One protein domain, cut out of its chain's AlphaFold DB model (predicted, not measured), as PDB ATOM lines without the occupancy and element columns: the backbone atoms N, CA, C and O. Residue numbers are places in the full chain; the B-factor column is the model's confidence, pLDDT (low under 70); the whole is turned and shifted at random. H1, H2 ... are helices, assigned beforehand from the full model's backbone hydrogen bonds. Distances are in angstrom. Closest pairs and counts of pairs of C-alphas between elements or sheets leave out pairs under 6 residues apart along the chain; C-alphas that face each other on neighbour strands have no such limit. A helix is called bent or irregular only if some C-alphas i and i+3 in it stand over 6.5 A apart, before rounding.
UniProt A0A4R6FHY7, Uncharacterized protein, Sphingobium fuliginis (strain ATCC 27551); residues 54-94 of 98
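Overview. This is residues 54 to 94 of the 98 residues of an uncharacterized protein of Sphingobium fuliginis (strain ATCC 27551) (UniProt A0A4R6FHY7). One long helix, H2, makes the length of a rod, and a short helix, H1, folds back beside its first turns as the short limb of a very uneven helical hairpin. The far part of the rod, residues 77 to 94, sticks out with nothing beside it. The printed part has 41 residues with two named helices, H1 then H2, and no named strand; the class is all helix. The whole is extended, with a radius of gyration of the C-alphas of 14.4 A and spans of 47 by 15 by 7 A.

Along the chain. H2 holds residues 65 to 91 and measures 38.1 A from first to last C-alpha. It begins at C-alpha 65, (-49.040, 20.633, 25.686), and ends at C-alpha 91, (-39.103, 44.594, 53.536). H1 holds residues 56 to 61, 8.6 A from first to last C-alpha, and begins at C-alpha 56, (-36.765, 21.253, 32.537).

Arrangement. H2 and H1 form a helical hairpin, joined by a tight link of 3 residues. They only just touch, with 3 pairs of C-alphas within 8 A, and H2 does so with residues 68 to 71 alone. The closest C-alphas of the two are those of Arg 68 and Leu 59, 5.5 A apart. The helices run opposite ways at a shallow tilt of 22 degrees, and their centres are 17.3 A apart. Neither helix is bent. In H1 and H2 every O i to N i+4 pair is within hydrogen-bond range.

Size, cuts and confidence. The two C-alphas farthest apart are those of Val 63 and Pro 94, at 47.3 A. Residues 77 to 94, of which 77 to 91 belong to H2, stand free. The printed part has no cut, and its one link between helices is tight. The mean pLDDT of the printed part is 95.1, and no printed residue is under 70.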
ATOM      1  N   ASP A  54     -42.338  22.331  37.567       97.38
ATOM      2  CA  ASP A  54     -42.005  22.769  36.207       97.38
ATOM      3  C   ASP A  54     -40.503  22.676  35.893       97.38
ATOM      4  O   ASP A  54     -39.938  23.552  35.239       97.38
ATOM      5  N   THR A  55     -39.838  21.609  36.341       98.12
ATOM      6  CA  THR A  55     -38.433  21.385  35.975       98.12
ATOM      7  C   THR A  55     -38.284  21.165  34.472       98.12
ATOM      8  O   THR A  55     -39.152  20.595  33.814       98.12
ATOM      9  N   ASP A  56     -37.125  21.523  33.930       98.19
ATOM     10  CA  ASP A  56     -36.765  21.253  32.537       98.19
ATOM     11  C   ASP A  56     -36.991  19.792  32.120       98.19
ATOM     12  O   ASP A  56     -37.441  19.518  31.007       98.19
ATOM     13  N   ALA A  57     -36.679  18.847  33.011       98.06
ATOM     14  CA  ALA A  57     -36.900  17.428  32.774       98.06
ATOM     15  C   ALA A  57     -38.400  17.096  32.716       98.06
ATOM     16  O   ALA A  57     -38.833  16.450  31.765       98.06
ATOM     17  N   ALA A  58     -39.193  17.589  33.673       98.00
ATOM     18  CA  ALA A  58     -40.639  17.376  33.709       98.00
ATOM     19  C   ALA A  58     -41.342  17.997  32.493       98.00
ATOM     20  O   ALA A  58     -42.177  17.359  31.859       98.00
ATOM     21  N   LEU A  59     -40.943  19.206  32.092       98.31
ATOM     22  CA  LEU A  59     -41.517  19.893  30.934       98.31
ATOM     23  C   LEU A  59     -41.210  19.192  29.606       98.31
ATOM     24  O   LEU A  59     -42.014  19.289  28.680       98.31
ATOM     25  N   ARG A  60     -40.057  18.517  29.488       98.12
ATOM     26  CA  ARG A  60     -39.715  17.690  28.315       98.12
ATOM     27  C   ARG A  60     -40.390  16.320  28.348       98.12
ATOM     28  O   ARG A  60     -40.616  15.751  27.287       98.12
ATOM     29  N   ALA A  61     -40.660  15.794  29.541       98.31
ATOM     30  CA  ALA A  61     -41.309  14.502  29.746       98.31
ATOM     31  C   ALA A  61     -42.845  14.564  29.674       98.31
ATOM     32  O   ALA A  61     -43.474  13.510  29.623       98.31
ATOM     33  N   ALA A  62     -43.436  15.763  29.671       98.12
ATOM     34  CA  ALA A  62     -44.876  15.957  29.545       98.12
ATOM     35  C   ALA A  62     -45.432  15.259  28.291       98.12
ATOM     36  O   ALA A  62     -44.876  15.384  27.196       98.12
ATOM     37  N   VAL A  63     -46.547  14.549  28.458       98.25
ATOM     38  CA  VAL A  63     -47.229  13.767  27.421       98.25
ATOM     39  C   VAL A  63     -47.729  14.670  26.298       98.25
ATOM     40  O   VAL A  63     -47.652  14.309  25.123       98.25
ATOM     41  N   ASP A  64     -48.228  15.856  26.648       98.25
ATOM     42  CA  ASP A  64     -48.744  16.828  25.697       98.25
ATOM     43  C   ASP A  64     -48.570  18.283  26.172       98.25
ATOM     44  O   ASP A  64     -47.984  18.593  27.216       98.25
ATOM     45  N   ALA A  65     -49.075  19.216  25.361       98.06
ATOM     46  CA  ALA A  65     -49.040  20.633  25.686       98.06
ATOM     47  C   ALA A  65     -49.876  20.975  26.929       98.06
ATOM     48  O   ALA A  65     -49.492  21.873  27.676       98.06
ATOM     49  N   ALA A  66     -51.000  20.286  27.157       98.38
ATOM     50  CA  ALA A  66     -51.883  20.568  28.281       98.38
ATOM     51  C   ALA A  66     -51.201  20.217  29.609       98.38
ATOM     52  O   ALA A  66     -51.165  21.055  30.508       98.38
ATOM     53  N   GLU A  67     -50.577  19.042  29.708       98.38
ATOM     54  CA  GLU A  67     -49.788  18.651  30.878       98.38
ATOM     55  C   GLU A  67     -48.634  19.628  31.121       98.38
ATOM     56  O   GLU A  67     -48.433  20.102  32.243       98.38
ATOM     57  N   ARG A  68     -47.928  20.027  30.058       98.38
ATOM     58  CA  ARG A  68     -46.855  21.020  30.163       98.38
ATOM     59  C   ARG A  68     -47.356  22.359  30.718       98.38
ATOM     60  O   ARG A  68     -46.682  22.960  31.554       98.38
ATOM     61  N   TYR A  69     -48.533  22.827  30.296       98.50
ATOM     62  CA  TYR A  69     -49.140  24.044  30.843       98.50
ATOM     63  C   TYR A  69     -49.556  23.893  32.306       98.50
ATOM     64  O   TYR A  69     -49.383  24.841  33.074       98.50
ATOM     65  N   LEU A  70     -50.060  22.726  32.713       98.38
ATOM     66  CA  LEU A  70     -50.406  22.459  34.110       98.38
ATOM     67  C   LEU A  70     -49.171  22.502  35.016       98.38
ATOM     68  O   LEU A  70     -49.225  23.141  36.066       98.38
ATOM     69  N   LEU A  71     -48.051  21.911  34.589       98.44
ATOM     70  CA  LEU A  71     -46.780  21.981  35.320       98.44
ATOM     71  C   LEU A  71     -46.328  23.433  35.513       98.44
ATOM     72  O   LEU A  71     -46.062  23.853  36.638       98.44
ATOM     73  N   ILE A  72     -46.322  24.227  34.435       98.50
ATOM     74  CA  ILE A  72     -45.950  25.651  34.481       98.50
ATOM     75  C   ILE A  72     -46.885  26.438  35.408       98.50
ATOM     76  O   ILE A  72     -46.428  27.268  36.194       98.50
ATOM     77  N   ALA A  73     -48.197  26.200  35.326       98.50
ATOM     78  CA  ALA A  73     -49.174  26.879  36.171       98.50
ATOM     79  C   ALA A  73     -48.957  26.551  37.655       98.50
ATOM     80  O   ALA A  73     -48.961  27.458  38.489       98.50
ATOM     81  N   ALA A  74     -48.702  25.281  37.979       98.25
ATOM     82  CA  ALA A  74     -48.392  24.848  39.335       98.25
ATOM     83  C   ALA A  74     -47.096  25.496  39.854       98.25
ATOM     84  O   ALA A  74     -47.094  26.088  40.935       98.25
ATOM     85  N   GLY A  75     -46.023  25.478  39.055       98.25
ATOM     86  CA  GLY A  75     -44.758  26.136  39.392       98.25
ATOM     87  C   GLY A  75     -44.909  27.642  39.609       98.25
ATOM     88  O   GLY A  75     -44.381  28.197  40.574       98.25
ATOM     89  N   ARG A  76     -45.708  28.316  38.772       98.25
ATOM     90  CA  ARG A  76     -46.011  29.744  38.927       98.25
ATOM     91  C   ARG A  76     -46.702  30.045  40.255       98.25
ATOM     92  O   ARG A  76     -46.314  31.005  40.917       98.25
ATOM     93  N   THR A  77     -47.698  29.253  40.647       98.31
ATOM     94  CA  THR A  77     -48.395  29.436  41.930       98.31
ATOM     95  C   THR A  77     -47.423  29.343  43.107       98.31
ATOM     96  O   THR A  77     -47.465  30.196  43.993       98.31
ATOM     97  N   LEU A  78     -46.502  28.375  43.086       97.94
ATOM     98  CA  LEU A  78     -45.484  28.231  44.132       97.94
ATOM     99  C   LEU A  78     -44.516  29.419  44.176       97.94
ATOM    100  O   LEU A  78     -44.239  29.933  45.255       97.94
ATOM    101  N   ARG A  79     -44.050  29.915  43.020       97.38
ATOM    102  CA  ARG A  79     -43.179  31.106  42.970       97.38
ATOM    103  C   ARG A  79     -43.878  32.353  43.502       97.38
ATOM    104  O   ARG A  79     -43.255  33.136  44.204       97.38
ATOM    105  N   ILE A  80     -45.164  32.538  43.194       97.50
ATOM    106  CA  ILE A  80     -45.947  33.658  43.738       97.50
ATOM    107  C   ILE A  80     -46.012  33.561  45.265       97.50
ATOM    108  O   ILE A  80     -45.740  34.547  45.945       97.50
ATOM    109  N   ALA A  81     -46.322  32.380  45.806       95.62
ATOM    110  CA  ALA A  81     -46.357  32.170  47.251       95.62
ATOM    111  C   ALA A  81     -44.992  32.452  47.900       95.62
ATOM    112  O   ALA A  81     -44.913  33.235  48.846       95.62
ATOM    113  N   ARG A  82     -43.910  31.905  47.333       96.06
ATOM    114  CA  ARG A  82     -42.546  32.129  47.820       96.06
ATOM    115  C   ARG A  82     -42.141  33.601  47.762       96.06
ATOM    116  O   ARG A  82     -41.554  34.111  48.711       96.06
ATOM    117  N   ASN A  83     -42.472  34.300  46.680       95.62
ATOM    118  CA  ASN A  83     -42.175  35.724  46.549       95.62
ATOM    119  C   ASN A  83     -42.901  36.551  47.609       95.62
ATOM    120  O   ASN A  83     -42.279  37.426  48.196       95.62
ATOM    121  N   ASN A  84     -44.162  36.243  47.923       93.75
ATOM    122  CA  ASN A  84     -44.889  36.948  48.982       93.75
ATOM    123  C   ASN A  84     -44.197  36.800  50.353       93.75
ATOM    124  O   ASN A  84     -44.104  37.766  51.117       93.75
ATOM    125  N   GLU A  85     -43.683  35.606  50.664       92.00
ATOM    126  CA  GLU A  85     -42.909  35.361  51.889       92.00
ATOM    127  C   GLU A  85     -41.587  36.140  51.887       92.00
ATOM    128  O   GLU A  85     -41.253  36.812  52.865       92.00
ATOM    129  N   LEU A  86     -40.848  36.082  50.775       92.81
ATOM    130  CA  LEU A  86     -39.556  36.749  50.617       92.81
ATOM    131  C   LEU A  86     -39.674  38.271  50.658       92.81
ATOM    132  O   LEU A  86     -38.890  38.917  51.346       92.81
ATOM    133  N   GLU A  87     -40.645  38.853  49.958       91.81
ATOM    134  CA  GLU A  87     -40.887  40.298  49.959       91.81
ATOM    135  C   GLU A  87     -41.189  40.793  51.374       91.81
ATOM    136  O   GLU A  87     -40.638  41.807  51.800       91.81
ATOM    137  N   THR A  88     -41.981  40.035  52.137       87.19
ATOM    138  CA  THR A  88     -42.260  40.334  53.547       87.19
ATOM    139  C   THR A  88     -40.989  40.261  54.395       87.19
ATOM    140  O   THR A  88     -40.715  41.171  55.178       87.19
ATOM    141  N   ALA A  89     -40.185  39.207  54.225       88.44
ATOM    142  CA  ALA A  89     -38.935  39.032  54.963       88.44
ATOM    143  C   ALA A  89     -37.911  40.140  54.650       88.44
ATOM    144  O   ALA A  89     -37.260  40.658  55.554       88.44
ATOM    145  N   VAL A  90     -37.789  40.538  53.381       88.38
ATOM    146  CA  VAL A  90     -36.816  41.539  52.921       88.38
ATOM    147  C   VAL A  90     -37.287  42.972  53.188       88.38
ATOM    148  O   VAL A  90     -36.452  43.841  53.425       88.38
ATOM    149  N   ALA A  91     -38.592  43.255  53.215       86.94
ATOM    150  CA  ALA A  91     -39.103  44.594  53.536       86.94
ATOM    151  C   ALA A  91     -38.691  45.071  54.942       86.94
ATOM    152  O   ALA A  91     -38.497  46.268  55.151       86.94
ATOM    153  N   GLY A  92     -38.522  44.144  55.891       78.75
ATOM    154  CA  GLY A  92     -38.029  44.436  57.239       78.75
ATOM    155  C   GLY A  92     -36.515  44.654  57.327       78.75
ATOM    156  O   GLY A  92     -36.017  45.023  58.392       78.75
ATOM    157  N   CYS A  93     -35.774  44.435  56.237       84.88
ATOM    158  CA  CYS A  93     -34.321  44.486  56.253       84.88
ATOM    159  C   CYS A  93     -33.752  45.905  56.168       84.88
ATOM    160  O   CYS A  93     -34.166  46.686  55.304       84.88
ATOM    161  N   PRO A  94     -32.736  46.250  56.988       78.00
ATOM    162  CA  PRO A  94     -32.019  47.500  56.818       78.00
ATOM    163  C   PRO A  94     -31.281  47.487  55.474       78.00
ATOM    164  O   PRO A  94     -30.531  46.560  55.162       78.00
TER     165      PRO A  94